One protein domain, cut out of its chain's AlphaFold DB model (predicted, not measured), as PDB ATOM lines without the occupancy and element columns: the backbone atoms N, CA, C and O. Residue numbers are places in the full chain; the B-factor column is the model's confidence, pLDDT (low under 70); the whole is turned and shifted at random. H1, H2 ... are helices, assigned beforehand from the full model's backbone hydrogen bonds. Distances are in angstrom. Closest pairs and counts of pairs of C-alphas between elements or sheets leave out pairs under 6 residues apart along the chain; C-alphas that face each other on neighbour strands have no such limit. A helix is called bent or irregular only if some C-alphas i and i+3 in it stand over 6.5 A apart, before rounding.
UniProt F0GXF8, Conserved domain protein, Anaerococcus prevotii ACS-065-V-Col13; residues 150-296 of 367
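Overview. This is residues 150 to 296 of the 367 residues of the protein "Conserved domain protein" of Anaerococcus prevotii ACS-065-V-Col13 (UniProt F0GXF8). One helix, H2, runs through the middle; H1, H6 and H7 pack on one side of it, and a helical hairpin of H3 and H4 crosses it on the other. H1 and H6 lie side by side, the short H5 sits near H2, and the turn of the hairpin, residues 226 to 230, points away from the other helices. The printed part has 147 residues with seven named helices, H1 to H7 in order, and no named strand; the class is all helix. It is compact, with a radius of gyration of the C-alphas of 15.6 A, and spans 48 by 39 by 26 A.

Arrangement. Start with H1, residues 150 to 165, and go on to H2, residues 170 to 184, the hub, which touches five helices. H1 and H2 only just touch, with 3 pairs of C-alphas within 8 A, the closest those of Leu 163 and Arg 173 at 6.8 A. Next look at H3, residues 207 to 225, and H4, residues 231 to 246: they form a hairpin at a shallow tilt of 23 degrees, closest at the C-alphas of Leu 223 and Lys 234, 6.3 A. H2 touches H3 with residues 179 to 183 alone, closest at the C-alphas of Ala 183 and Ile 215, 5.6 A. H2 touches H4 at a steep tilt of 63 degrees, with Phe 176 and Val 245 closest, their C-alphas 6.0 A apart. H5, residues 249 to 252, is near H2. H6, residues 256 to 269, touches H1 at a shallow tilt of 10 degrees, opposite ways, closest at the C-alphas of Ser 155 and Asn 269, 6.3 A. H6 also touches H2, closest at the C-alphas of Leu 181 and Ile 266, 6.7 A. H7, residues 279 to 292, touches H1, closest at the C-alphas of Ile 156 and Phe 292, 6.3 A, and is apart from H6. Every O i to N i+4 pair is within hydrogen-bond range in H1, H3, H4, H6 and H7; H2 has 9 of 11, and H5 is too short for such a pair.

Along the chain. Find C-alpha 150 at (168.263, 141.697, 158.423); from there H1 runs 23.1 A. H2 runs 21.6 A and is only just irregular, C-alphas 171 and 174 being 6.9 A apart. H3, the longest helix, runs 27.2 A from C-alpha 207 at (171.634, 108.554, 155.158), and H4 runs 21.0 A. H5 measures 5.0 A, H6 19.5 A and H7 19.7 A, ending at C-alpha 292, (177.749, 133.361, 164.659).

Size, cuts and confidence. The two C-alphas farthest apart, those of Gly 202 and Ala 280, are 48.2 A apart. The printed part has no cut. The link from H2 to H3, residues 185 to 206, is long, and in it residues 196 to 197 pair antiparallel with residues 204 to 205. Mean pLDDT of the printed part is 83.1; look for values under 70 at residues 225 to 241, 278 to 280 and 296.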
ATOM      1  N   ILE A 150     169.199 141.957 157.321       75.06
ATOM      2  CA  ILE A 150     168.263 141.697 158.423       75.06
ATOM      3  C   ILE A 150     167.926 140.210 158.431       75.06
ATOM      4  O   ILE A 150     168.147 139.543 159.440       75.06
ATOM      5  N   LYS A 151     167.532 139.662 157.274       81.00
ATOM      6  CA  LYS A 151     167.235 138.230 157.154       81.00
ATOM      7  C   LYS A 151     168.424 137.350 157.506       81.00
ATOM      8  O   LYS A 151     168.240 136.346 158.189       81.00
ATOM      9  N   VAL A 152     169.635 137.715 157.078       84.75
ATOM     10  CA  VAL A 152     170.844 136.946 157.409       84.75
ATOM     11  C   VAL A 152     171.099 136.958 158.919       84.75
ATOM     12  O   VAL A 152     171.373 135.905 159.488       84.75
ATOM     13  N   VAL A 153     170.979 138.111 159.586       80.81
ATOM     14  CA  VAL A 153     171.189 138.216 161.042       80.81
ATOM     15  C   VAL A 153     170.123 137.450 161.830       80.81
ATOM     16  O   VAL A 153     170.476 136.718 162.755       80.81
ATOM     17  N   ASP A 154     168.853 137.548 161.446       83.12
ATOM     18  CA  ASP A 154     167.771 136.797 162.095       83.12
ATOM     19  C   ASP A 154     167.949 135.283 161.898       83.12
ATOM     20  O   ASP A 154     167.815 134.503 162.843       83.12
ATOM     21  N   SER A 155     168.364 134.868 160.697       89.94
ATOM     22  CA  SER A 155     168.629 133.462 160.375       89.94
ATOM     23  C   SER A 155     169.783 132.874 161.186       89.94
ATOM     24  O   SER A 155     169.740 131.700 161.538       89.94
ATOM     25  N   ILE A 156     170.798 133.673 161.537       88.88
ATOM     26  CA  ILE A 156     171.896 133.231 162.416       88.88
ATOM     27  C   ILE A 156     171.363 132.823 163.786       88.88
ATOM     28  O   ILE A 156     171.781 131.793 164.318       88.88
ATOM     29  N   LYS A 157     170.465 133.631 164.365       87.50
ATOM     30  CA  LYS A 157     169.902 133.360 165.689       87.50
ATOM     31  C   LYS A 157     169.130 132.043 165.677       87.50
ATOM     32  O   LYS A 157     169.416 131.179 166.501       87.50
ATOM     33  N   VAL A 158     168.223 131.888 164.711       91.94
ATOM     34  CA  VAL A 158     167.404 130.676 164.556       91.94
ATOM     35  C   VAL A 158     168.286 129.448 164.339       91.94
ATOM     36  O   VAL A 158     168.137 128.456 165.042       91.94
ATOM     37  N   LEU A 159     169.276 129.532 163.445       94.75
ATOM     38  CA  LEU A 159     170.183 128.415 163.178       94.75
ATOM     39  C   LEU A 159     171.013 128.020 164.408       94.75
ATOM     40  O   LEU A 159     171.257 126.837 164.638       94.75
ATOM     41  N   ASN A 160     171.456 128.988 165.215       91.31
ATOM     42  CA  ASN A 160     172.164 128.681 166.456       91.31
ATOM     43  C   ASN A 160     171.250 128.016 167.500       91.31
ATOM     44  O   ASN A 160     171.719 127.152 168.236       91.31
ATOM     45  N   GLU A 161     169.978 128.413 167.576       91.75
ATOM     46  CA  GLU A 161     168.983 127.780 168.451       91.75
ATOM     47  C   GLU A 161     168.676 126.341 168.008       91.75
ATOM     48  O   GLU A 161     168.669 125.457 168.862       91.75
ATOM     49  N   MET A 162     168.545 126.087 166.698       94.19
ATOM     50  CA  MET A 162     168.403 124.732 166.137       94.19
ATOM     51  C   MET A 162     169.577 123.841 166.555       94.19
ATOM     52  O   MET A 162     169.399 122.861 167.265       94.19
ATOM     53  N   LEU A 163     170.808 124.267 166.256       94.12
ATOM     54  CA  LEU A 163     172.012 123.509 166.615       94.12
ATOM     55  C   LEU A 163     172.172 123.309 168.126       94.12
ATOM     56  O   LEU A 163     172.803 122.350 168.561       94.12
ATOM     57  N   HIS A 164     171.663 124.233 168.944       91.31
ATOM     58  CA  HIS A 164     171.654 124.052 170.389       91.31
ATOM     59  C   HIS A 164     170.666 122.973 170.829       91.31
ATOM     60  O   HIS A 164     171.020 122.176 171.699       91.31
ATOM     61  N   SER A 165     169.466 122.969 170.244       93.06
ATOM     62  CA  SER A 165     168.432 121.959 170.479       93.06
ATOM     63  C   SER A 165     168.922 120.564 170.094       93.06
ATOM     64  O   SER A 165     168.722 119.622 170.855       93.06
ATOM     65  N   ASP A 166     169.664 120.467 168.991       93.94
ATOM     66  CA  ASP A 166     170.208 119.208 168.464       93.94
ATOM     67  C   ASP A 166     171.495 118.760 169.192       93.94
ATOM     68  O   ASP A 166     172.203 117.855 168.760       93.94
ATOM     69  N   GLY A 167     171.849 119.417 170.303       91.31
ATOM     70  CA  GLY A 167     172.960 119.008 171.167       91.31
ATOM     71  C   GLY A 167     174.358 119.413 170.692       91.31
ATOM     72  O   GLY A 167     175.335 119.065 171.350       91.31
ATOM     73  N   VAL A 168     174.495 120.199 169.620       92.56
ATOM     74  CA  VAL A 168     175.808 120.582 169.080       92.56
ATOM     75  C   VAL A 168     176.520 121.569 170.008       92.56
ATOM     76  O   VAL A 168     175.982 122.640 170.326       92.56
ATOM     77  N   ASN A 169     177.762 121.277 170.407       90.38
ATOM     78  CA  ASN A 169     178.569 122.178 171.231       90.38
ATOM     79  C   ASN A 169     178.775 123.551 170.574       90.38
ATOM     80  O   ASN A 169     179.163 123.648 169.410       90.38
ATOM     81  N   GLU A 170     178.613 124.630 171.347       86.69
ATOM     82  CA  GLU A 170     178.767 126.015 170.880       86.69
ATOM     83  C   GLU A 170     180.060 126.257 170.079       86.69
ATOM     84  O   GLU A 170     180.023 126.922 169.045       86.69
ATOM     85  N   LYS A 171     181.187 125.659 170.492       84.94
ATOM     86  CA  LYS A 171     182.507 125.834 169.857       84.94
ATOM     87  C   LYS A 171     182.583 125.215 168.465       84.94
ATOM     88  O   LYS A 171     183.421 125.624 167.662       84.94
ATOM     89  N   LEU A 172     181.714 124.249 168.191       88.00
ATOM     90  CA  LEU A 172     181.679 123.468 166.964       88.00
ATOM     91  C   LEU A 172     180.749 124.080 165.915       88.00
ATOM     92  O   LEU A 172     181.072 124.091 164.725       88.00
ATOM     93  N   ARG A 173     179.631 124.664 166.365       89.62
ATOM     94  CA  ARG A 173     178.535 125.166 165.517       89.62
ATOM     95  C   ARG A 173     179.011 126.063 164.375       89.62
ATOM     96  O   ARG A 173     178.640 125.840 163.232       89.62
ATOM     97  N   SER A 174     179.874 127.042 164.654       87.06
ATOM     98  CA  SER A 174     180.355 127.996 163.639       87.06
ATOM     99  C   SER A 174     181.120 127.312 162.502       87.06
ATOM    100  O   SER A 174     180.899 127.589 161.321       87.06
ATOM    101  N   GLN A 175     182.004 126.373 162.854       86.25
ATOM    102  CA  GLN A 175     182.803 125.631 161.878       86.25
ATOM    103  C   GLN A 175     181.950 124.619 161.116       86.25
ATOM    104  O   GLN A 175     182.122 124.460 159.904       86.25
ATOM    105  N   PHE A 176     181.007 123.975 161.803       91.69
ATOM    106  CA  PHE A 176     180.061 123.054 161.193       91.69
ATOM    107  C   PHE A 176     179.148 123.757 160.178       91.69
ATOM    108  O   PHE A 176     179.074 123.341 159.022       91.69
ATOM    109  N   VAL A 177     178.553 124.891 160.551       92.62
ATOM    110  CA  VAL A 177     177.728 125.713 159.654       92.62
ATOM    111  C   VAL A 177     178.536 126.222 158.463       92.62
ATOM    112  O   VAL A 177     178.072 126.136 157.328       92.62
ATOM    113  N   GLY A 178     179.765 126.701 158.685       89.12
ATOM    114  CA  GLY A 178     180.648 127.123 157.593       89.12
ATOM    115  C   GLY A 178     180.977 125.990 156.622       89.12
ATOM    116  O   GLY A 178     181.031 126.204 155.410       89.12
ATOM    117  N   THR A 179     181.135 124.777 157.147       89.94
ATOM    118  CA  THR A 179     181.351 123.564 156.355       89.94
ATOM    119  C   THR A 179     180.122 123.216 155.513       89.94
ATOM    120  O   THR A 179     180.256 122.981 154.311       89.94
ATOM    121  N   CYS A 180     178.927 123.256 156.106       93.31
ATOM    122  CA  CYS A 180     177.661 123.016 155.411       93.31
ATOM    123  C   CYS A 180     177.409 124.048 154.305       93.31
ATOM    124  O   CYS A 180     177.130 123.678 153.167       93.31
ATOM    125  N   LEU A 181     177.586 125.338 154.611       91.19
ATOM    126  CA  LEU A 181     177.428 126.432 153.653       91.19
ATOM    127  C   LEU A 181     178.369 126.259 152.455       91.19
ATOM    128  O   LEU A 181     177.946 126.408 151.308       91.19
ATOM    129  N   LEU A 182     179.635 125.909 152.701       88.06
ATOM    130  CA  LEU A 182     180.600 125.660 151.632       88.06
ATOM    131  C   LEU A 182     180.216 124.440 150.784       88.06
ATOM    132  O   LEU A 182     180.338 124.496 149.560       88.06
ATOM    133  N   ALA A 183     179.747 123.358 151.407       90.81
ATOM    134  CA  ALA A 183     179.339 122.151 150.698       90.81
ATOM    135  C   ALA A 183     178.098 122.388 149.818       90.81
ATOM    136  O   ALA A 183     178.123 122.046 148.636       90.81
ATOM    137  N   LEU A 184     177.059 123.043 150.348       91.38
ATOM    138  CA  LEU A 184     175.839 123.405 149.612       91.38
ATOM    139  C   LEU A 184     176.150 124.258 148.380       91.38
ATOM    140  O   LEU A 184     175.734 123.933 147.270       91.38
ATOM    141  N   LYS A 185     176.999 125.281 148.534       86.06
ATOM    142  CA  LYS A 185     177.442 126.124 147.412       86.06
ATOM    143  C   LYS A 185     178.206 125.378 146.318       86.06
ATOM    144  O   LYS A 185     178.363 125.912 145.227       86.06
ATOM    145  N   ASN A 186     178.699 124.177 146.612       86.69
ATOM    146  CA  ASN A 186     179.428 123.330 145.674       86.69
ATOM    147  C   ASN A 186     178.641 122.063 145.300       86.69
ATOM    148  O   ASN A 186     179.239 121.066 144.896       86.69
ATOM    149  N   GLY A 187     177.308 122.115 145.402       86.75
ATOM    150  CA  GLY A 187     176.417 121.089 144.866       86.75
ATOM    151  C   GLY A 187     176.204 119.891 145.788       86.75
ATOM    152  O   GLY A 187     176.000 118.782 145.299       86.75
ATOM    153  N   LEU A 188     176.268 120.081 147.111       93.31
ATOM    154  CA  LEU A 188     175.865 119.039 148.053       93.31
ATOM    155  C   LEU A 188     174.393 118.671 147.840       93.31
ATOM    156  O   LEU A 188     173.507 119.499 148.017       93.31
ATOM    157  N   TYR A 189     174.150 117.399 147.541       89.88
ATOM    158  CA  TYR A 189     172.815 116.816 147.512       89.88
ATOM    159  C   TYR A 189     172.516 116.111 148.842       89.88
ATOM    160  O   TYR A 189     173.311 115.282 149.294       89.88
ATOM    161  N   TYR A 190     171.384 116.452 149.464       92.88
ATOM    162  CA  TYR A 190     171.019 116.000 150.815       92.88
ATOM    163  C   TYR A 190     169.574 115.485 150.948       92.88
ATOM    164  O   TYR A 190     169.254 114.796 151.918       92.88
ATOM    165  N   GLU A 191     168.702 115.767 149.981       88.25
ATOM    166  CA  GLU A 191     167.287 115.387 150.034       88.25
ATOM    167  C   GLU A 191     167.034 113.953 149.550       88.25
ATOM    168  O   GLU A 191     167.694 113.460 148.636       88.25
ATOM    169  N   ASN A 192     166.017 113.290 150.110       87.81
ATOM    170  CA  ASN A 192     165.507 111.995 149.636       87.81
ATOM    171  C   ASN A 192     166.597 110.921 149.465       87.81
ATOM    172  O   ASN A 192     166.537 110.089 148.550       87.81
ATOM    173  N   LEU A 193     167.624 110.957 150.317       87.56
ATOM    174  CA  LEU A 193     168.695 109.973 150.277       87.56
ATOM    175  C   LEU A 193     168.141 108.608 150.680       87.56
ATOM    176  O   LEU A 193     167.269 108.502 151.534       87.56
ATOM    177  N   LYS A 194     168.662 107.549 150.069       86.31
ATOM    178  CA  LYS A 194     168.364 106.172 150.467       86.31
ATOM    179  C   LYS A 194     169.611 105.565 151.103       86.31
ATOM    180  O   LYS A 194     170.712 105.905 150.657       86.31
ATOM    181  N   PRO A 195     169.465 104.667 152.093       85.94
ATOM    182  CA  PRO A 195     170.583 103.871 152.575       85.94
ATOM    183  C   PRO A 195     171.305 103.193 151.406       85.94
ATOM    184  O   PRO A 195     170.676 102.766 150.434       85.94
ATOM    185  N   SER A 196     172.630 103.138 151.479       82.94
ATOM    186  CA  SER A 196     173.469 102.607 150.399       82.94
ATOM    187  C   SER A 196     174.519 101.662 150.953       82.94
ATOM    188  O   SER A 196     174.962 101.847 152.080       82.94
ATOM    189  N   LEU A 197     174.953 100.685 150.163       84.00
ATOM    190  CA  LEU A 197     175.966  99.735 150.602       84.00
ATOM    191  C   LEU A 197     177.368 100.355 150.508       84.00
ATOM    192  O   LEU A 197     177.760 100.890 149.466       84.00
ATOM    193  N   ASP A 198     178.141 100.264 151.586       77.50
ATOM    194  CA  ASP A 198     179.545 100.643 151.587       77.50
ATOM    195  C   ASP A 198     180.351  99.637 150.764       77.50
ATOM    196  O   ASP A 198     180.378  98.444 151.064       77.50
ATOM    197  N   LYS A 199     181.012 100.117 149.709       76.69
ATOM    198  CA  LYS A 199     181.768  99.255 148.789       76.69
ATOM    199  C   LYS A 199     183.028  98.660 149.421       76.69
ATOM    200  O   LYS A 199     183.486  97.625 148.949       76.69
ATOM    201  N   ASP A 200     183.562  99.294 150.461       74.38
ATOM    202  CA  ASP A 200     184.829  98.915 151.085       74.38
ATOM    203  C   ASP A 200     184.607  97.966 152.272       74.38
ATOM    204  O   ASP A 200     185.416  97.078 152.534       74.38
ATOM    205  N   THR A 201     183.489  98.124 152.986       77.88
ATOM    206  CA  THR A 201     183.167  97.354 154.199       77.88
ATOM    207  C   THR A 201     181.990  96.391 154.036       77.88
ATOM    208  O   THR A 201     181.780  95.546 154.906       77.88
ATOM    209  N   GLY A 202     181.217  96.501 152.950       78.00
ATOM    210  CA  GLY A 202     180.052  95.658 152.664       78.00
ATOM    211  C   GLY A 202     178.844  95.899 153.577       78.00
ATOM    212  O   GLY A 202     177.896  95.118 153.541       78.00
ATOM    213  N   LYS A 203     178.879  96.941 154.417       83.62
ATOM    214  CA  LYS A 203     177.812  97.282 155.370       83.62
ATOM    215  C   LYS A 203     176.914  98.385 154.830       83.62
ATOM    216  O   LYS A 203     177.372  99.246 154.083       83.62
ATOM    217  N   ASP A 204     175.664  98.408 155.278       84.75
ATOM    218  CA  ASP A 204     174.760  99.515 154.977       84.75
ATOM    219  C   ASP A 204     175.258 100.820 155.616       84.75
ATOM    220  O   ASP A 204     175.584 100.892 156.804       84.75
ATOM    221  N   ILE A 205     175.314 101.866 154.796       87.25
ATOM    222  CA  ILE A 205     175.564 103.248 155.187       87.25
ATOM    223  C   ILE A 205     174.212 103.935 155.330       87.25
ATOM    224  O   ILE A 205     173.424 104.001 154.382       87.25
ATOM    225  N   THR A 206     173.977 104.479 156.517       90.62
ATOM    226  CA  THR A 206     172.813 105.305 156.832       90.62
ATOM    227  C   THR A 206     172.882 106.670 156.136       90.62
ATOM    228  O   THR A 206     173.943 107.112 155.691       90.62
ATOM    229  N   GLN A 207     171.745 107.346 155.987       92.88
ATOM    230  CA  GLN A 207     171.634 108.554 155.158       92.88
ATOM    231  C   GLN A 207     172.479 109.722 155.693       92.88
ATOM    232  O   GLN A 207     173.158 110.397 154.920       92.88
ATOM    233  N   GLU A 208     172.521 109.912 157.009       91.62
ATOM    234  CA  GLU A 208     173.362 110.900 157.688       91.62
ATOM    235  C   GLU A 208     174.853 110.685 157.390       91.62
ATOM    236  O   GLU A 208     175.584 111.625 157.063       91.62
ATOM    237  N   LYS A 209     175.305 109.425 157.365       90.56
ATOM    238  CA  LYS A 209     176.688 109.084 157.005       90.56
ATOM    239  C   LYS A 209     176.978 109.356 155.532       90.56
ATOM    240  O   LYS A 209     178.093 109.764 155.204       90.56
ATOM    241  N   ILE A 210     175.994 109.169 154.646       91.31
ATOM    242  CA  ILE A 210     176.112 109.541 153.228       91.31
ATOM    243  C   ILE A 210     176.290 111.058 153.094       91.31
ATOM    244  O   ILE A 210     177.199 111.488 152.383       91.31
ATOM    245  N   ILE A 211     175.498 111.870 153.807       93.00
ATOM    246  CA  ILE A 211     175.647 113.337 153.815       93.00
ATOM    247  C   ILE A 211     177.061 113.726 154.250       93.00
ATOM    248  O   ILE A 211     177.758 114.431 153.517       93.00
ATOM    249  N   ILE A 212     177.515 113.233 155.406       92.06
ATOM    250  CA  ILE A 212     178.844 113.560 155.941       92.06
ATOM    251  C   ILE A 212     179.945 113.139 154.955       92.06
ATOM    252  O   ILE A 212     180.880 113.903 154.698       92.06
ATOM    253  N   LYS A 213     179.826 111.954 154.342       90.25
ATOM    254  CA  LYS A 213     180.760 111.466 153.313       90.25
ATOM    255  C   LYS A 213     180.780 112.378 152.082       90.25
ATOM    256  O   LYS A 213     181.864 112.707 151.596       90.25
ATOM    257  N   ASN A 214     179.619 112.827 151.610       91.69
ATOM    258  CA  ASN A 214     179.505 113.729 150.464       91.69
ATOM    259  C   ASN A 214     180.122 115.102 150.762       91.69
ATOM    260  O   ASN A 214     180.893 115.608 149.946       91.69
ATOM    261  N   ILE A 215     179.868 115.665 151.949       92.19
ATOM    262  CA  ILE A 215     180.504 116.907 152.412       92.19
ATOM    263  C   ILE A 215     182.031 116.758 152.380       92.19
ATOM    264  O   ILE A 215     182.720 117.582 151.776       92.19
ATOM    265  N   LYS A 216     182.575 115.680 152.963       89.56
ATOM    266  CA  LYS A 216     184.023 115.401 152.944       89.56
ATOM    267  C   LYS A 216     184.573 115.292 151.521       89.56
ATOM    268  O   LYS A 216     185.637 115.844 151.234       89.56
ATOM    269  N   GLY A 217     183.846 114.613 150.632       88.31
ATOM    270  CA  GLY A 217     184.204 114.477 149.219       88.31
ATOM    271  C   GLY A 217     184.303 115.826 148.508       88.31
ATOM    272  O   GLY A 217     185.316 116.106 147.863       88.31
ATOM    273  N   ILE A 218     183.303 116.694 148.691       88.25
ATOM    274  CA  ILE A 218     183.279 118.050 148.125       88.25
ATOM    275  C   ILE A 218     184.474 118.864 148.631       88.25
ATOM    276  O   ILE A 218     185.233 119.405 147.825       88.25
ATOM    277  N   LEU A 219     184.704 118.902 149.947       85.38
ATOM    278  CA  LEU A 219     185.831 119.637 150.532       85.38
ATOM    279  C   LEU A 219     187.185 119.141 150.010       85.38
ATOM    280  O   LEU A 219     188.053 119.950 149.672       85.38
ATOM    281  N   SER A 220     187.363 117.823 149.907       83.56
ATOM    282  CA  SER A 220     188.588 117.220 149.372       83.56
ATOM    283  C   SER A 220     188.812 117.602 147.903       83.56
ATOM    284  O   SER A 220     189.918 117.999 147.515       83.56
ATOM    285  N   GLY A 221     187.748 117.595 147.094       83.19
ATOM    286  CA  GLY A 221     187.781 118.058 145.707       83.19
ATOM    287  C   GLY A 221     188.176 119.534 145.581       83.19
ATOM    288  O   GLY A 221     189.049 119.869 144.777       83.19
ATOM    289  N   LEU A 222     187.605 120.413 146.411       79.94
ATOM    290  CA  LEU A 222     187.931 121.847 146.423       79.94
ATOM    291  C   LEU A 222     189.385 122.120 146.819       79.94
ATOM    292  O   LEU A 222     190.054 122.959 146.210       79.94
ATOM    293  N   LEU A 223     189.909 121.396 147.808       74.88
ATOM    294  CA  LEU A 223     191.314 121.511 148.205       74.88
ATOM    295  C   LEU A 223     192.263 121.010 147.111       74.88
ATOM    296  O   LEU A 223     193.340 121.581 146.926       74.88
ATOM    297  N   SER A 224     191.852 119.986 146.365       75.31
ATOM    298  CA  SER A 224     192.640 119.409 145.272       75.31
ATOM    299  C   SER A 224     192.748 120.352 144.068       75.31
ATOM    300  O   SER A 224     193.828 120.462 143.489       75.31
ATOM    301  N   ARG A 225     191.684 121.104 143.745       68.62
ATOM    302  CA  ARG A 225     191.663 122.083 142.634       68.62
ATOM    303  C   ARG A 225     192.555 123.313 142.853       68.62
ATOM    304  O   ARG A 225     192.959 123.946 141.883       68.62
ATOM    305  N   ASN A 226     192.896 123.655 144.095       60.78
ATOM    306  CA  ASN A 226     193.767 124.798 144.386       60.78
ATOM    307  C   ASN A 226     195.244 124.466 144.077       60.78
ATOM    308  O   ASN A 226     195.944 123.859 144.894       60.78
ATOM    309  N   GLN A 227     195.743 124.879 142.906       49.19
ATOM    310  CA  GLN A 227     197.105 124.602 142.402       49.19
ATOM    311  C   GLN A 227     198.250 125.410 143.071       49.19
ATOM    312  O   GLN A 227     199.296 125.618 142.472       49.19
ATOM    313  N   GLY A 228     198.101 125.854 144.324       52.72
ATOM    314  CA  GLY A 228     199.102 126.709 144.994       52.72
ATOM    315  C   GLY A 228     199.366 126.404 146.470       52.72
ATOM    316  O   GLY A 228     199.973 127.217 147.158       52.72
ATOM    317  N   VAL A 229     198.877 125.274 146.987       54.66
ATOM    318  CA  VAL A 229     199.047 124.876 148.396       54.66
ATOM    319  C   VAL A 229     199.770 123.530 148.444       54.66
ATOM    320  O   VAL A 229     199.342 122.595 147.763       54.66
ATOM    321  N   ASP A 230     200.836 123.417 149.241       60.53
ATOM    322  CA  ASP A 230     201.590 122.165 149.406       60.53
ATOM    323  C   ASP A 230     200.668 120.998 149.783       60.53
ATOM    324  O   ASP A 230     199.757 121.152 150.603       60.53
ATOM    325  N   ALA A 231     200.919 119.810 149.227       57.34
ATOM    326  CA  ALA A 231     200.121 118.606 149.486       57.34
ATOM    327  C   ALA A 231     200.011 118.270 150.990       57.34
ATOM    328  O   ALA A 231     198.942 117.883 151.462       57.34
ATOM    329  N   LEU A 232     201.077 118.522 151.762       55.31
ATOM    330  CA  LEU A 232     201.105 118.370 153.224       55.31
ATOM    331  C   LEU A 232     200.160 119.353 153.941       55.31
ATOM    332  O   LEU A 232     199.437 118.968 154.860       55.31
ATOM    333  N   ASN A 233     200.092 120.606 153.483       62.94
ATOM    334  CA  ASN A 233     199.184 121.620 154.024       62.94
ATOM    335  C   ASN A 233     197.717 121.358 153.634       62.94
ATOM    336  O   ASN A 233     196.808 121.676 154.404       62.94
ATOM    337  N   LYS A 234     197.474 120.759 152.461       64.00
ATOM    338  CA  LYS A 234     196.138 120.324 152.011       64.00
ATOM    339  C   LYS A 234     195.602 119.182 152.875       64.00
ATOM    340  O   LYS A 234     194.493 119.291 153.397       64.00
ATOM    341  N   ALA A 235     196.410 118.140 153.077       59.78
ATOM    342  CA  ALA A 235     196.059 116.997 153.916       59.78
ATOM    343  C   ALA A 235     195.842 117.407 155.381       59.78
ATOM    344  O   ALA A 235     194.867 116.980 155.991       59.78
ATOM    345  N   GLY A 236     196.680 118.300 155.921       63.16
ATOM    346  CA  GLY A 236     196.516 118.824 157.279       63.16
ATOM    347  C   GLY A 236     195.245 119.659 157.468       63.16
ATOM    348  O   GLY A 236     194.541 119.486 158.456       63.16
ATOM    349  N   LYS A 237     194.893 120.536 156.516       66.19
ATOM    350  CA  LYS A 237     193.638 121.313 156.588       66.19
ATOM    351  C   LYS A 237     192.401 120.424 156.476       66.19
ATOM    352  O   LYS A 237     191.441 120.641 157.211       66.19
ATOM    353  N   LEU A 238     192.434 119.425 155.591       67.00
ATOM    354  CA  LEU A 238     191.339 118.469 155.450       67.00
ATOM    355  C   LEU A 238     191.221 117.566 156.677       67.00
ATOM    356  O   LEU A 238     190.108 117.325 157.130       67.00
ATOM    357  N   SER A 239     192.343 117.107 157.244       64.62
ATOM    358  CA  SER A 239     192.300 116.301 158.463       64.62
ATOM    359  C   SER A 239     191.759 117.125 159.620       64.62
ATOM    360  O   SER A 239     190.914 116.629 160.344       64.62
ATOM    361  N   VAL A 240     192.136 118.402 159.753       66.06
ATOM    362  CA  VAL A 240     191.590 119.278 160.796       66.06
ATOM    363  C   VAL A 240     190.085 119.500 160.612       66.06
ATOM    364  O   VAL A 240     189.356 119.382 161.586       66.06
ATOM    365  N   LEU A 241     189.604 119.771 159.395       67.69
ATOM    366  CA  LEU A 241     188.170 119.963 159.139       67.69
ATOM    367  C   LEU A 241     187.364 118.666 159.305       67.69
ATOM    368  O   LEU A 241     186.304 118.683 159.918       67.69
ATOM    369  N   SER A 242     187.863 117.535 158.801       70.56
ATOM    370  CA  SER A 242     187.198 116.241 158.974       70.56
ATOM    371  C   SER A 242     187.213 115.822 160.441       70.56
ATOM    372  O   SER A 242     186.152 115.676 161.030       70.56
ATOM    373  N   SER A 243     188.397 115.714 161.048       70.88
ATOM    374  CA  SER A 243     188.554 115.139 162.390       70.88
ATOM    375  C   SER A 243     188.029 116.022 163.518       70.88
ATOM    376  O   SER A 243     187.593 115.486 164.528       70.88
ATOM    377  N   LYS A 244     188.081 117.358 163.386       79.19
ATOM    378  CA  LYS A 244     187.633 118.269 164.455       79.19
ATOM    379  C   LYS A 244     186.206 118.770 164.302       79.19
ATOM    380  O   LYS A 244     185.732 119.423 165.219       79.19
ATOM    381  N   VAL A 245     185.577 118.566 163.144       87.00
ATOM    382  CA  VAL A 245     184.224 119.081 162.890       87.00
ATOM    383  C   VAL A 245     183.281 117.952 162.524       87.00
ATOM    384  O   VAL A 245     182.316 117.714 163.232       87.00
ATOM    385  N   LEU A 246     183.555 117.250 161.425       88.44
ATOM    386  CA  LEU A 246     182.625 116.261 160.873       88.44
ATOM    387  C   LEU A 246     182.680 114.895 161.570       88.44
ATOM    388  O   LEU A 246     181.721 114.139 161.477       88.44
ATOM    389  N   ASP A 247     183.803 114.572 162.211       87.62
ATOM    390  CA  ASP A 247     184.002 113.346 162.998       87.62
ATOM    391  C   ASP A 247     183.784 113.570 164.502       87.62
ATOM    392  O   ASP A 247     183.930 112.637 165.291       87.62
ATOM    393  N   ASP A 248     183.465 114.803 164.904       91.81
ATOM    394  CA  ASP A 248     183.123 115.108 166.288       91.81
ATOM    395  C   ASP A 248     181.832 114.379 166.681       91.81
ATOM    396  O   ASP A 248     180.914 114.241 165.866       91.81
ATOM    397  N   GLN A 249     181.776 113.898 167.925       90.00
ATOM    398  CA  GLN A 249     180.674 113.077 168.411       90.00
ATOM    399  C   GLN A 249     179.327 113.789 168.264       90.00
ATOM    400  O   GLN A 249     178.375 113.133 167.854       90.00
ATOM    401  N   ASP A 250     179.271 115.098 168.520       91.44
ATOM    402  CA  ASP A 250     178.025 115.868 168.480       91.44
ATOM    403  C   ASP A 250     177.452 115.958 167.057       91.44
ATOM    404  O   ASP A 250     176.240 115.970 166.869       91.44
ATOM    405  N   ILE A 251     178.319 116.007 166.038       92.81
ATOM    406  CA  ILE A 251     177.905 116.044 164.625       92.81
ATOM    407  C   ILE A 251     177.621 114.638 164.110       92.81
ATOM    408  O   ILE A 251     176.660 114.428 163.374       92.81
ATOM    409  N   ALA A 252     178.448 113.667 164.496       88.75
ATOM    410  CA  ALA A 252     178.283 112.277 164.097       88.75
ATOM    411  C   ALA A 252     177.031 111.625 164.707       88.75
ATOM    412  O   ALA A 252     176.574 110.609 164.181       88.75
ATOM    413  N   SER A 253     176.493 112.181 165.799       91.69
ATOM    414  CA  SER A 253     175.246 111.737 166.424       91.69
ATOM    415  C   SER A 253     173.982 112.357 165.836       91.69
ATOM    416  O   SER A 253     172.903 111.881 166.179       91.69
ATOM    417  N   LEU A 254     174.090 113.381 164.979       94.94
ATOM    418  CA  LEU A 254     172.918 113.987 164.347       94.94
ATOM    419  C   LEU A 254     172.196 112.962 163.468       94.94
ATOM    420  O   LEU A 254     172.804 112.254 162.657       94.94
ATOM    421  N   THR A 255     170.881 112.916 163.611       95.19
ATOM    422  CA  THR A 255     169.992 112.115 162.777       95.19
ATOM    423  C   THR A 255     169.909 112.683 161.360       95.19
ATOM    424  O   THR A 255     170.303 113.818 161.077       95.19
ATOM    425  N   TYR A 256     169.375 111.878 160.439       94.38
ATOM    426  CA  TYR A 256     169.134 112.337 159.073       94.38
ATOM    427  C   TYR A 256     168.187 113.542 159.026       94.38
ATOM    428  O   TYR A 256     168.470 114.489 158.295       94.38
ATOM    429  N   ASP A 257     167.118 113.524 159.828       94.44
ATOM    430  CA  ASP A 257     166.116 114.591 159.852       94.44
ATOM    431  C   ASP A 257     166.717 115.903 160.379       94.44
ATOM    432  O   ASP A 257     166.586 116.934 159.720       94.44
ATOM    433  N   GLU A 258     167.479 115.863 161.480       95.94
ATOM    434  CA  GLU A 258     168.183 117.040 162.028       95.94
ATOM    435  C   GLU A 258     169.177 117.627 161.006       95.94
ATOM    436  O   GLU A 258     169.159 118.824 160.711       95.94
ATOM    437  N   LEU A 259     170.014 116.782 160.384       95.56
ATOM    438  CA  LEU A 259     170.945 117.224 159.337       95.56
ATOM    439  C   LEU A 259     170.219 117.825 158.133       95.56
ATOM    440  O   LEU A 259     170.670 118.831 157.578       95.56
ATOM    441  N   GLN A 260     169.117 117.208 157.709       95.25
ATOM    442  CA  GLN A 260     168.324 117.689 156.590       95.25
ATOM    443  C   GLN A 260     167.683 119.042 156.913       95.25
ATOM    444  O   GLN A 260     167.731 119.934 156.066       95.25
ATOM    445  N   GLU A 261     167.133 119.229 158.112       96.25
ATOM    446  CA  GLU A 261     166.564 120.505 158.549       96.25
ATOM    447  C   GLU A 261     167.618 121.612 158.601       96.25
ATOM    448  O   GLU A 261     167.389 122.693 158.052       96.25
ATOM    449  N   ILE A 262     168.800 121.336 159.163       96.62
ATOM    450  CA  ILE A 262     169.922 122.284 159.200       96.62
ATOM    451  C   ILE A 262     170.343 122.687 157.780       96.62
ATOM    452  O   ILE A 262     170.453 123.879 157.474       96.62
ATOM    453  N   LEU A 263     170.569 121.712 156.894       97.00
ATOM    454  CA  LEU A 263     170.994 121.970 155.515       97.00
ATOM    455  C   LEU A 263     169.928 122.746 154.741       97.00
ATOM    456  O   LEU A 263     170.244 123.757 154.113       97.00
ATOM    457  N   LYS A 264     168.664 122.336 154.861       95.62
ATOM    458  CA  LYS A 264     167.519 123.003 154.238       95.62
ATOM    459  C   LYS A 264     167.339 124.426 154.751       95.62
ATOM    460  O   LYS A 264     166.989 125.319 153.977       95.62
ATOM    461  N   PHE A 265     167.576 124.666 156.037       95.75
ATOM    462  CA  PHE A 265     167.510 126.003 156.607       95.75
ATOM    463  C   PHE A 265     168.594 126.908 156.015       95.75
ATOM    464  O   PHE A 265     168.286 128.022 155.587       95.75
ATOM    465  N   ILE A 266     169.841 126.430 155.931       94.44
ATOM    466  CA  ILE A 266     170.954 127.180 155.327       94.44
ATOM    467  C   ILE A 266     170.667 127.492 153.852       94.44
ATOM    468  O   ILE A 266     170.864 128.628 153.408       94.44
ATOM    469  N   ASP A 267     170.174 126.504 153.109       91.31
ATOM    470  CA  ASP A 267     169.916 126.601 151.673       91.31
ATOM    471  C   ASP A 267     168.786 127.586 151.334       91.31
ATOM    472  O   ASP A 267     168.883 128.334 150.364       91.31
ATOM    473  N   ASN A 268     167.755 127.675 152.183       89.00
ATOM    474  CA  ASN A 268     166.596 128.543 151.943       89.00
ATOM    475  C   ASN A 268     166.691 129.927 152.604       89.00
ATOM    476  O   ASN A 268     166.149 130.895 152.072       89.00
ATOM    477  N   ASN A 269     167.362 130.046 153.755       87.50
ATOM    478  CA  ASN A 269     167.315 131.264 154.579       87.50
ATOM    479  C   ASN A 269     168.644 132.020 154.666       87.50
ATOM    480  O   ASN A 269     168.666 133.155 155.134       87.50
ATOM    481  N   ILE A 270     169.756 131.437 154.207       89.19
ATOM    482  CA  ILE A 270     171.075 132.087 154.267       89.19
ATOM    483  C   ILE A 270     171.650 132.246 152.864       89.19
ATOM    484  O   ILE A 270     171.919 133.365 152.423       89.19
ATOM    485  N   ILE A 271     171.807 131.139 152.137       87.38
ATOM    486  CA  ILE A 271     172.422 131.125 150.805       87.38
ATOM    487  C   ILE A 271     171.752 132.097 149.818       87.38
ATOM    488  O   ILE A 271     172.502 132.735 149.075       87.38
ATOM    489  N   PRO A 272     170.416 132.266 149.764       84.62
ATOM    490  CA  PRO A 272     169.762 133.161 148.807       84.62
ATOM    491  C   PRO A 272     169.964 134.650 149.103       84.62
ATOM    492  O   PRO A 272     169.770 135.469 148.210       84.62
ATOM    493  N   PHE A 273     170.382 134.998 150.322       83.31
ATOM    494  CA  PHE A 273     170.511 136.383 150.789       83.31
ATOM    495  C   PHE A 273     171.965 136.855 150.902       83.31
ATOM    496  O   PHE A 273     172.226 137.938 151.427       83.31
ATOM    497  N   ILE A 274     172.914 136.052 150.413       81.44
ATOM    498  CA  ILE A 274     174.339 136.387 150.367       81.44
ATOM    499  C   ILE A 274     174.845 136.205 148.931       81.44
ATOM    500  O   ILE A 274     175.002 135.083 148.443       81.44
ATOM    501  N   ASN A 275     175.129 137.321 148.259       78.81
ATOM    502  CA  ASN A 275     175.800 137.370 146.963       78.81
ATOM    503  C   ASN A 275     177.305 137.583 147.146       78.81
ATOM    504  O   ASN A 275     177.811 138.704 147.101       78.81
ATOM    505  N   ASP A 276     178.047 136.501 147.337       74.25
ATOM    506  CA  ASP A 276     179.486 136.570 147.585       74.25
ATOM    507  C   ASP A 276     180.320 136.920 146.339       74.25
ATOM    508  O   ASP A 276     181.540 137.038 146.431       74.25
ATOM    509  N   SER A 277     179.705 137.128 145.173       71.94
ATOM    510  CA  SER A 277     180.402 137.657 143.995       71.94
ATOM    511  C   SER A 277     180.646 139.168 144.079       71.94
ATOM    512  O   SER A 277     181.433 139.699 143.299       71.94
ATOM    513  N   ASN A 278     179.999 139.869 145.018       68.81
ATOM    514  CA  ASN A 278     180.174 141.305 145.228       68.81
ATOM    515  C   ASN A 278     180.690 141.631 146.641       68.81
ATOM    516  O   ASN A 278     180.615 140.818 147.564       68.81
ATOM    517  N   THR A 279     181.219 142.846 146.813       68.56
ATOM    518  CA  THR A 279     181.788 143.306 148.091       68.56
ATOM    519  C   THR A 279     180.763 143.266 149.222       68.56
ATOM    520  O   THR A 279     181.062 142.745 150.290       68.56
ATOM    521  N   ALA A 280     179.534 143.721 148.972       66.50
ATOM    522  CA  ALA A 280     178.485 143.757 149.988       66.50
ATOM    523  C   ALA A 280     178.110 142.357 150.514       66.50
ATOM    524  O   ALA A 280     177.849 142.195 151.702       66.50
ATOM    525  N   GLY A 281     178.105 141.329 149.664       72.56
ATOM    526  CA  GLY A 281     177.814 139.964 150.092       72.56
ATOM    527  C   GLY A 281     179.011 139.291 150.754       72.56
ATOM    528  O   GLY A 281     178.819 138.505 151.678       72.56
ATOM    529  N   GLN A 282     180.245 139.646 150.380       73.06
ATOM    530  CA  GLN A 282     181.434 139.261 151.153       73.06
ATOM    531  C   GLN A 282     181.408 139.872 152.563       73.06
ATOM    532  O   GLN A 282     181.702 139.181 153.539       73.06
ATOM    533  N   ASP A 283     180.975 141.127 152.699       71.94
ATOM    534  CA  ASP A 283     180.782 141.770 154.001       71.94
ATOM    535  C   ASP A 283     179.664 141.100 154.808       71.94
ATOM    536  O   ASP A 283     179.831 140.869 156.005       71.94
ATOM    537  N   LEU A 284     178.559 140.703 154.164       78.62
ATOM    538  CA  LEU A 284     177.512 139.912 154.815       78.62
ATOM    539  C   LEU A 284     177.999 138.530 155.251       78.62
ATOM    540  O   LEU A 284     177.632 138.080 156.333       78.62
ATOM    541  N   LEU A 285     178.845 137.865 154.465       81.44
ATOM    542  CA  LEU A 285     179.430 136.579 154.842       81.44
ATOM    543  C   LEU A 285     180.372 136.733 156.048       81.44
ATOM    544  O   LEU A 285     180.336 135.935 156.988       81.44
ATOM    545  N   ASN A 286     181.172 137.799 156.070       77.94
ATOM    546  CA  ASN A 286     182.004 138.140 157.221       77.94
ATOM    547  C   ASN A 286     181.148 138.470 158.451       77.94
ATOM    548  O   ASN A 286     181.433 137.984 159.548       77.94
ATOM    549  N   LEU A 287     180.078 139.250 158.285       79.62
ATOM    550  CA  LEU A 287     179.110 139.540 159.342       79.62
ATOM    551  C   LEU A 287     178.466 138.255 159.870       79.62
ATOM    552  O   LEU A 287     178.339 138.091 161.084       79.62
ATOM    553  N   PHE A 288     178.114 137.332 158.974       83.38
ATOM    554  CA  PHE A 288     177.532 136.043 159.308       83.38
ATOM    555  C   PHE A 288     178.449 135.263 160.249       83.38
ATOM    556  O   PHE A 288     178.082 134.997 161.393       83.38
ATOM    557  N   PHE A 289     179.692 134.996 159.838       80.75
ATOM    558  CA  PHE A 289     180.638 134.248 160.670       80.75
ATOM    559  C   PHE A 289     181.038 134.996 161.941       80.75
ATOM    560  O   PHE A 289     181.212 134.391 162.999       80.75
ATOM    561  N   THR A 290     181.201 136.318 161.881       76.62
ATOM    562  CA  THR A 290     181.585 137.101 163.062       76.62
ATOM    563  C   THR A 290     180.480 137.166 164.105       76.62
ATOM    564  O   THR A 290     180.825 137.163 165.289       76.62
ATOM    565  N   THR A 291     179.211 137.206 163.685       78.44
ATOM    566  CA  THR A 291     178.024 137.177 164.553       78.44
ATOM    567  C   THR A 291     177.777 135.776 165.084       78.44
ATOM    568  O   THR A 291     177.604 135.619 166.286       78.44
ATOM    569  N   PHE A 292     177.878 134.752 164.237       78.25
ATOM    570  CA  PHE A 292     177.749 133.361 164.659       78.25
ATOM    571  C   PHE A 292     178.806 133.000 165.723       78.25
ATOM    572  O   PHE A 292     178.499 132.418 166.757       78.25
ATOM    573  N   ASN A 293     180.048 133.470 165.551       75.00
ATOM    574  CA  ASN A 293     181.109 133.306 166.550       75.00
ATOM    575  C   ASN A 293     180.855 134.042 167.881       75.00
ATOM    576  O   ASN A 293     181.559 133.758 168.847       75.00
ATOM    577  N   LYS A 294     179.904 134.985 167.969       76.19
ATOM    578  CA  LYS A 294     179.525 135.605 169.255       76.19
ATOM    579  C   LYS A 294     178.732 134.642 170.144       76.19
ATOM    580  O   LYS A 294     178.731 134.839 171.352       76.19
ATOM    581  N   TYR A 295     178.100 133.617 169.564       71.06
ATOM    582  CA  TYR A 295     177.395 132.571 170.313       71.06
ATOM    583  C   TYR A 295     178.330 131.529 170.920       71.06
ATOM    584  O   TYR A 295     177.913 130.798 171.809       71.06
ATOM    585  N   VAL A 296     179.589 131.467 170.474       67.94
ATOM    586  CA  VAL A 296     180.616 130.670 171.142       67.94
ATOM    587  C   VAL A 296     180.933 131.375 172.459       67.94
ATOM    588  O   VAL A 296     181.627 132.397 172.463       67.94
TER     589      VAL A 296